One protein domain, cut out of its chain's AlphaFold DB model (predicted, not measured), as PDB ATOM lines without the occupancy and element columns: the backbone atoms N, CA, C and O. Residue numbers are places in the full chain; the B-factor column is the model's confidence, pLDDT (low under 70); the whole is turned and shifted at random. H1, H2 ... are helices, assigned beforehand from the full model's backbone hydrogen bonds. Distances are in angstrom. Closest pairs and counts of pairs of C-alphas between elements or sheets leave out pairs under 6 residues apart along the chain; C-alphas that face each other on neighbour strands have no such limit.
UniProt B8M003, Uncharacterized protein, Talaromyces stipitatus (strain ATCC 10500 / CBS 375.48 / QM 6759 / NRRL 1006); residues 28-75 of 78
ATOM      1  N   ALA A  28     -27.620  14.581  -5.518       78.31
ATOM      2  CA  ALA A  28     -28.528  14.067  -4.493       78.31
ATOM      3  C   ALA A  28     -29.889  13.617  -5.051       78.31
ATOM      4  O   ALA A  28     -30.422  12.596  -4.617       78.31
ATOM      5  N   VAL A  29     -30.449  14.366  -6.005       78.44
ATOM      6  CA  VAL A  29     -31.733  14.037  -6.643       78.44
ATOM      7  C   VAL A  29     -31.547  12.873  -7.614       78.44
ATOM      8  O   VAL A  29     -32.348  11.937  -7.607       78.44
ATOM      9  N   GLU A  30     -30.445  12.871  -8.368       82.06
ATOM     10  CA  GLU A  30     -30.051  11.748  -9.223       82.06
ATOM     11  C   GLU A  30     -29.851  10.465  -8.402       82.06
ATOM     12  O   GLU A  30     -30.408   9.420  -8.735       82.06
ATOM     13  N   PHE A  31     -29.151  10.545  -7.262       81.62
ATOM     14  CA  PHE A  31     -28.978   9.400  -6.367       81.62
ATOM     15  C   PHE A  31     -30.317   8.831  -5.884       81.62
ATOM     16  O   PHE A  31     -30.505   7.617  -5.907       81.62
ATOM     17  N   LEU A  32     -31.268   9.683  -5.483       80.38
ATOM     18  CA  LEU A  32     -32.601   9.242  -5.062       80.38
ATOM     19  C   LEU A  32     -33.354   8.533  -6.194       80.38
ATOM     20  O   LEU A  32     -33.930   7.468  -5.965       80.38
ATOM     21  N   ALA A  33     -33.298   9.060  -7.418       80.75
ATOM     22  CA  ALA A  33     -33.876   8.388  -8.580       80.75
ATOM     23  C   ALA A  33     -33.236   7.007  -8.807       80.75
ATOM     24  O   ALA A  33     -33.936   6.033  -9.073       80.75
ATOM     25  N   VAL A  34     -31.923   6.882  -8.608       82.31
ATOM     26  CA  VAL A  34     -31.242   5.587  -8.704       82.31
ATOM     27  C   VAL A  34     -31.643   4.651  -7.560       82.31
ATOM     28  O   VAL A  34     -31.789   3.460  -7.804       82.31
ATOM     29  N   THR A  35     -31.907   5.132  -6.337       79.44
ATOM     30  CA  THR A  35     -32.342   4.252  -5.226       79.44
ATOM     31  C   THR A  35     -33.665   3.539  -5.484       79.44
ATOM     32  O   THR A  35     -33.847   2.432  -4.986       79.44
ATOM     33  N   THR A  36     -34.568   4.121  -6.281       77.38
ATOM     34  CA  THR A  36     -35.823   3.441  -6.631       77.38
ATOM     35  C   THR A  36     -35.652   2.384  -7.723       77.38
ATOM     36  O   THR A  36     -36.520   1.525  -7.858       77.38
ATOM     37  N   SER A  37     -34.572   2.441  -8.506       76.25
ATOM     38  CA  SER A  37     -34.297   1.504  -9.604       76.25
ATOM     39  C   SER A  37     -33.150   0.533  -9.321       76.25
ATOM     40  O   SER A  37     -33.013  -0.465 -10.024       76.25
ATOM     41  N   ALA A  38     -32.299   0.836  -8.341       80.19
ATOM     42  CA  ALA A  38     -31.114   0.057  -8.026       80.19
ATOM     43  C   ALA A  38     -31.504  -1.307  -7.466       80.19
ATOM     44  O   ALA A  38     -32.333  -1.431  -6.563       80.19
ATOM     45  N   SER A  39     -30.852  -2.334  -7.992       78.88
ATOM     46  CA  SER A  39     -31.060  -3.722  -7.582       78.88
ATOM     47  C   SER A  39     -30.107  -4.142  -6.462       78.88
ATOM     48  O   SER A  39     -30.328  -5.153  -5.793       78.88
ATOM     49  N   SER A  40     -29.035  -3.369  -6.253       77.31
ATOM     50  CA  SER A  40     -27.970  -3.687  -5.308       77.31
ATOM     51  C   SER A  40     -27.305  -2.446  -4.712       77.31
ATOM     52  O   SER A  40     -27.283  -1.360  -5.292       77.31
ATOM     53  N   VAL A  41     -26.705  -2.630  -3.535       76.69
ATOM     54  CA  VAL A  41     -25.948  -1.577  -2.841       76.69
ATOM     55  C   VAL A  41     -24.674  -1.206  -3.613       76.69
ATOM     56  O   VAL A  41     -24.280  -0.042  -3.617       76.69
ATOM     57  N   ASP A  42     -24.067  -2.150  -4.334       77.00
ATOM     58  CA  ASP A  42     -22.882  -1.898  -5.163       77.00
ATOM     59  C   ASP A  42     -23.145  -0.912  -6.315       77.00
ATOM     60  O   ASP A  42     -22.246  -0.168  -6.713       77.00
ATOM     61  N   GLU A  43     -24.373  -0.859  -6.842       76.62
ATOM     62  CA  GLU A  43     -24.789   0.135  -7.844       76.62
ATOM     63  C   GLU A  43     -24.915   1.540  -7.243       76.62
ATOM     64  O   GLU A  43     -24.567   2.529  -7.893       76.62
ATOM     65  N   LEU A  44     -25.343   1.630  -5.981       77.56
ATOM     66  CA  LEU A  44     -25.465   2.889  -5.240       77.56
ATOM     67  C   LEU A  44     -24.100   3.445  -4.828       77.56
ATOM     68  O   LEU A  44     -23.866   4.648  -4.898       77.56
ATOM     69  N   ILE A  45     -23.166   2.571  -4.454       78.75
ATOM     70  CA  ILE A  45     -21.787   2.929  -4.083       78.75
ATOM     71  C   ILE A  45     -21.047   3.600  -5.248       78.75
ATOM     72  O   ILE A  45     -20.178   4.445  -5.027       78.75
ATOM     73  N   LYS A  46     -21.403   3.266  -6.492       81.38
ATOM     74  CA  LYS A  46     -20.799   3.843  -7.699       81.38
ATOM     75  C   LYS A  46     -21.341   5.228  -8.062       81.38
ATOM     76  O   LYS A  46     -20.790   5.854  -8.962       81.38
ATOM     77  N   GLN A  47     -22.384   5.711  -7.389       82.62
ATOM     78  CA  GLN A  47     -22.998   6.992  -7.720       82.62
ATOM     79  C   GLN A  47     -22.098   8.181  -7.345       82.62
ATOM     80  O   GLN A  47     -21.391   8.110  -6.330       82.62
ATOM     81  N   PRO A  48     -22.149   9.297  -8.101       80.81
ATOM     82  CA  PRO A  48     -21.287  10.464  -7.892       80.81
ATOM     83  C   PRO A  48     -21.357  11.008  -6.465       80.81
ATOM     84  O   PRO A  48     -20.328  11.325  -5.868       80.81
ATOM     85  N   LEU A  49     -22.562  11.025  -5.884       79.69
ATOM     86  CA  LEU A  49     -22.802  11.452  -4.509       79.69
ATOM     87  C   LEU A  49     -21.951  10.662  -3.504       79.69
ATOM     88  O   LEU A  49     -21.344  11.237  -2.604       79.69
ATOM     89  N   ILE A  50     -21.878   9.341  -3.664       76.75
ATOM     90  CA  ILE A  50     -21.135   8.473  -2.752       76.75
ATOM     91  C   ILE A  50     -19.639   8.539  -3.060       76.75
ATOM     92  O   ILE A  50     -18.843   8.729  -2.144       76.75
ATOM     93  N   GLN A  51     -19.238   8.479  -4.331       79.75
ATOM     94  CA  GLN A  51     -17.825   8.531  -4.719       79.75
ATOM     95  C   GLN A  51     -17.130   9.837  -4.306       79.75
ATOM     96  O   GLN A  51     -15.992   9.815  -3.833       79.75
ATOM     97  N   LYS A  52     -17.821  10.976  -4.420       75.56
ATOM     98  CA  LYS A  52     -17.297  12.297  -4.036       75.56
ATOM     99  C   LYS A  52     -17.006  12.406  -2.538       75.56
ATOM    100  O   LYS A  52     -16.106  13.142  -2.137       75.56
ATOM    101  N   HIS A  53     -17.739  11.653  -1.719       67.88
ATOM    102  CA  HIS A  53     -17.628  11.667  -0.259       67.88
ATOM    103  C   HIS A  53     -16.947  10.420   0.331       67.88
ATOM    104  O   HIS A  53     -16.583  10.429   1.505       67.88
ATOM    105  N   GLN A  54     -16.710   9.372  -0.463       64.50
ATOM    106  CA  GLN A  54     -16.101   8.115  -0.011       64.50
ATOM    107  C   GLN A  54     -14.681   8.277   0.534       64.50
ATOM    108  O   GLN A  54     -14.266   7.522   1.410       64.50
ATOM    109  N   ASN A  55     -13.939   9.269   0.043       61.81
ATOM    110  CA  ASN A  55     -12.509   9.402   0.325       61.81
ATOM    111  C   ASN A  55     -12.162  10.499   1.339       61.81
ATOM    112  O   ASN A  55     -10.993  10.673   1.688       61.81
ATOM    113  N   SER A  56     -13.143  11.232   1.870       67.00
ATOM    114  CA  SER A  56     -12.872  12.230   2.902       67.00
ATOM    115  C   SER A  56     -12.895  11.575   4.281       67.00
ATOM    116  O   SER A  56     -13.899  11.561   4.994       67.00
ATOM    117  N   ARG A  57     -11.726  11.082   4.713       60.91
ATOM    118  CA  ARG A  57     -11.481  10.611   6.092       60.91
ATOM    119  C   ARG A  57     -12.035  11.587   7.141       60.91
ATOM    120  O   ARG A  57     -12.552  11.156   8.167       60.91
ATOM    121  N   GLN A  58     -11.968  12.896   6.875       68.31
ATOM    122  CA  GLN A  58     -12.542  13.920   7.754       68.31
ATOM    123  C   GLN A  58     -14.077  13.870   7.823       68.31
ATOM    124  O   GLN A  58     -14.628  14.073   8.901       68.31
ATOM    125  N   THR A  59     -14.772  13.560   6.725       70.00
ATOM    126  CA  THR A  59     -16.236  13.411   6.702       70.00
ATOM    127  C   THR A  59     -16.673  12.193   7.502       70.00
ATOM    128  O   THR A  59     -17.595  12.308   8.302       70.00
ATOM    129  N   LEU A  60     -15.969  11.061   7.387       68.25
ATOM    130  CA  LEU A  60     -16.274   9.871   8.187       68.25
ATOM    131  C   LEU A  60     -16.060  10.119   9.690       68.25
ATOM    132  O   LEU A  60     -16.902   9.752  10.505       68.25
ATOM    133  N   ILE A  61     -14.971  10.805  10.056       73.62
ATOM    134  CA  ILE A  61     -14.722  11.233  11.443       73.62
ATOM    135  C   ILE A  61     -15.829  12.185  11.923       73.62
ATOM    136  O   ILE A  61     -16.291  12.064  13.056       73.62
ATOM    137  N   GLY A  62     -16.265  13.116  11.072       73.38
ATOM    138  CA  GLY A  62     -17.362  14.038  11.362       73.38
ATOM    139  C   GLY A  62     -18.683  13.314  11.615       73.38
ATOM    140  O   GLY A  62     -19.320  13.566  12.634       73.38
ATOM    141  N   ILE A  63     -19.053  12.368  10.748       77.00
ATOM    142  CA  ILE A  63     -20.272  11.559  10.884       77.00
ATOM    143  C   ILE A  63     -20.204  10.678  12.135       77.00
ATOM    144  O   ILE A  63     -21.173  10.627  12.882       77.00
ATOM    145  N   ALA A  64     -19.067  10.038  12.426       70.62
ATOM    146  CA  ALA A  64     -18.910   9.216  13.628       70.62
ATOM    147  C   ALA A  64     -19.042  10.041  14.920       70.62
ATOM    148  O   ALA A  64     -19.711   9.623  15.866       70.62
ATOM    149  N   ARG A  65     -18.446  11.242  14.954       73.94
ATOM    150  CA  ARG A  65     -18.602  12.184  16.074       73.94
ATOM    151  C   ARG A  65     -20.041  12.664  16.206       73.94
ATOM    152  O   ARG A  65     -20.558  12.717  17.314       73.94
ATOM    153  N   PHE A  66     -20.687  12.989  15.090       74.06
ATOM    154  CA  PHE A  66     -22.077  13.425  15.083       74.06
ATOM    155  C   PHE A  66     -23.017  12.316  15.566       74.06
ATOM    156  O   PHE A  66     -23.826  12.559  16.453       74.06
ATOM    157  N   ALA A  67     -22.847  11.088  15.071       72.81
ATOM    158  CA  ALA A  67     -23.605   9.923  15.508       72.81
ATOM    159  C   ALA A  67     -23.478   9.712  17.024       72.81
ATOM    160  O   ALA A  67     -24.495   9.585  17.702       72.81
ATOM    161  N   LEU A  68     -22.256   9.776  17.567       71.00
ATOM    162  CA  LEU A  68     -22.000   9.677  19.007       71.00
ATOM    163  C   LEU A  68     -22.741  10.758  19.808       71.00
ATOM    164  O   LEU A  68     -23.318  10.467  20.852       71.00
ATOM    165  N   VAL A  69     -22.753  12.001  19.323       70.69
ATOM    166  CA  VAL A  69     -23.507  13.090  19.960       70.69
ATOM    167  C   VAL A  69     -25.010  12.833  19.864       70.69
ATOM    168  O   VAL A  69     -25.710  12.965  20.859       70.69
ATOM    169  N   THR A  70     -25.535  12.407  18.715       68.50
ATOM    170  CA  THR A  70     -26.980  12.166  18.554       68.50
ATOM    171  C   THR A  70     -27.496  10.989  19.384       68.50
ATOM    172  O   THR A  70     -28.574  11.086  19.964       68.50
ATOM    173  N   THR A  71     -26.734   9.901  19.520       64.56
ATOM    174  CA  THR A  71     -27.150   8.741  20.328       64.56
ATOM    175  C   THR A  71     -27.101   9.037  21.822       64.56
ATOM    176  O   THR A  71     -27.912   8.509  22.577       64.56
ATOM    177  N   THR A  72     -26.194   9.919  22.247       62.12
ATOM    178  CA  THR A  72     -26.075  10.342  23.649       62.12
ATOM    179  C   THR A  72     -27.018  11.485  24.027       62.12
ATOM    180  O   THR A  72     -27.249  11.692  25.213       62.12
ATOM    181  N   THR A  73     -27.591  12.204  23.055       55.84
ATOM    182  CA  THR A  73     -28.478  13.356  23.314       55.84
ATOM    183  C   THR A  73     -29.959  13.096  23.039       55.84
ATOM    184  O   THR A  73     -30.788  13.825  23.574       55.84
ATOM    185  N   PHE A  74     -30.321  12.058  22.273       54.22
ATOM    186  CA  PHE A  74     -31.726  11.778  21.926       54.22
ATOM    187  C   PHE A  74     -32.319  10.503  22.549       54.22
ATOM    188  O   PHE A  74     -33.501  10.234  22.342       54.22
ATOM    189  N   TYR A  75     -31.567   9.745  23.358       52.59
ATOM    190  CA  TYR A  75     -32.118   8.645  24.165       52.59
ATOM    191  C   TYR A  75     -32.276   9.073  25.628       52.59
ATOM    192  O   TYR A  75     -31.558   8.654  26.533       52.59
TER     193      TYR A  75
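AT A GLANCE: This is residues 28 to 75 of the 78 residues of an uncharacterized protein of Talaromyces stipitatus (strain ATCC 10500 / CBS 375.48 / QM 6759 / NRRL 1006) (UniProt B8M003). One long helix, H4, forms a free arm of an open V, and three short helices, H1, H2 and H3, make a small, loose head that forms the other arm. The two arms meet at the tight link of residues 55 and 56, where the chain turns from H3 into H4. The printed part has 48 residues with four named helices, in the order H1, H2, H3, H4 along the chain, and no named strand; its class is all helix. The whole is loose, with a radius of gyration of the C-alphas of 13.8 A, and the C-alphas span 35 by 25 by 18 A along their three main axes.

IN THESE COORDINATES: H4, the longest helix, holds residues 57 to 73 and measures 24.4 A from first to last C-alpha. It begins with C-alpha 57 at (-11.481, 10.611, 6.092) and ends with C-alpha 73 at (-28.478, 13.356, 23.314). H3 holds residues 48 to 54 and is 9.7 A long. H2, residues 41 to 45, is 6.3 A long. H1 holds residues 28 to 37 and is 14.7 A long, with C-alpha 28 at (-28.528, 14.067, -4.493).

HOW THE PARTS SIT: H4 touches no helix. H3 and H4 are close but not clearly touching, with the closest C-alphas, those of His 53 and Thr 59, 7.3 A apart. Their lines are about perpendicular, at 83 degrees. H1 and H4 are apart, and so are H2 and H4. H1 and H3 only just touch, with 3 pairs of C-alphas within 8 A; the closest C-alphas, those of Ala 28 and Leu 49, are 6.3 A apart. The lines of H1 and H3 are about perpendicular, at 76 degrees. H1 and H2 only just touch, also with 3 pairs of C-alphas within 8 A; their closest C-alphas, those of Thr 35 and Leu 44, are 7.0 A apart. H2 and H3 are close but not clearly touching, and their closest C-alphas, those of Ile 45 and Gln 51, are 6.9 A apart. In H2 and H4 every O i to N i+4 pair is within hydrogen-bond range; in H1 it is 5 of 6 pairs and in H3 2 of 3.

THE WHOLE: The two C-alphas farthest apart are those of Ser 37 and Thr 73, at 35.5 A. Residues 36 to 42 stand free, and so do residues 55 to 75, of which 57 to 73 belong to H4. The printed part has no cut, and the links H1 to H2, H2 to H3 and H3 to H4 are tight. The mean pLDDT of the printed part is 73.3, and the model's confidence is low, under 70, at residues 53 to 58, residue 60 and residues 70 to 75.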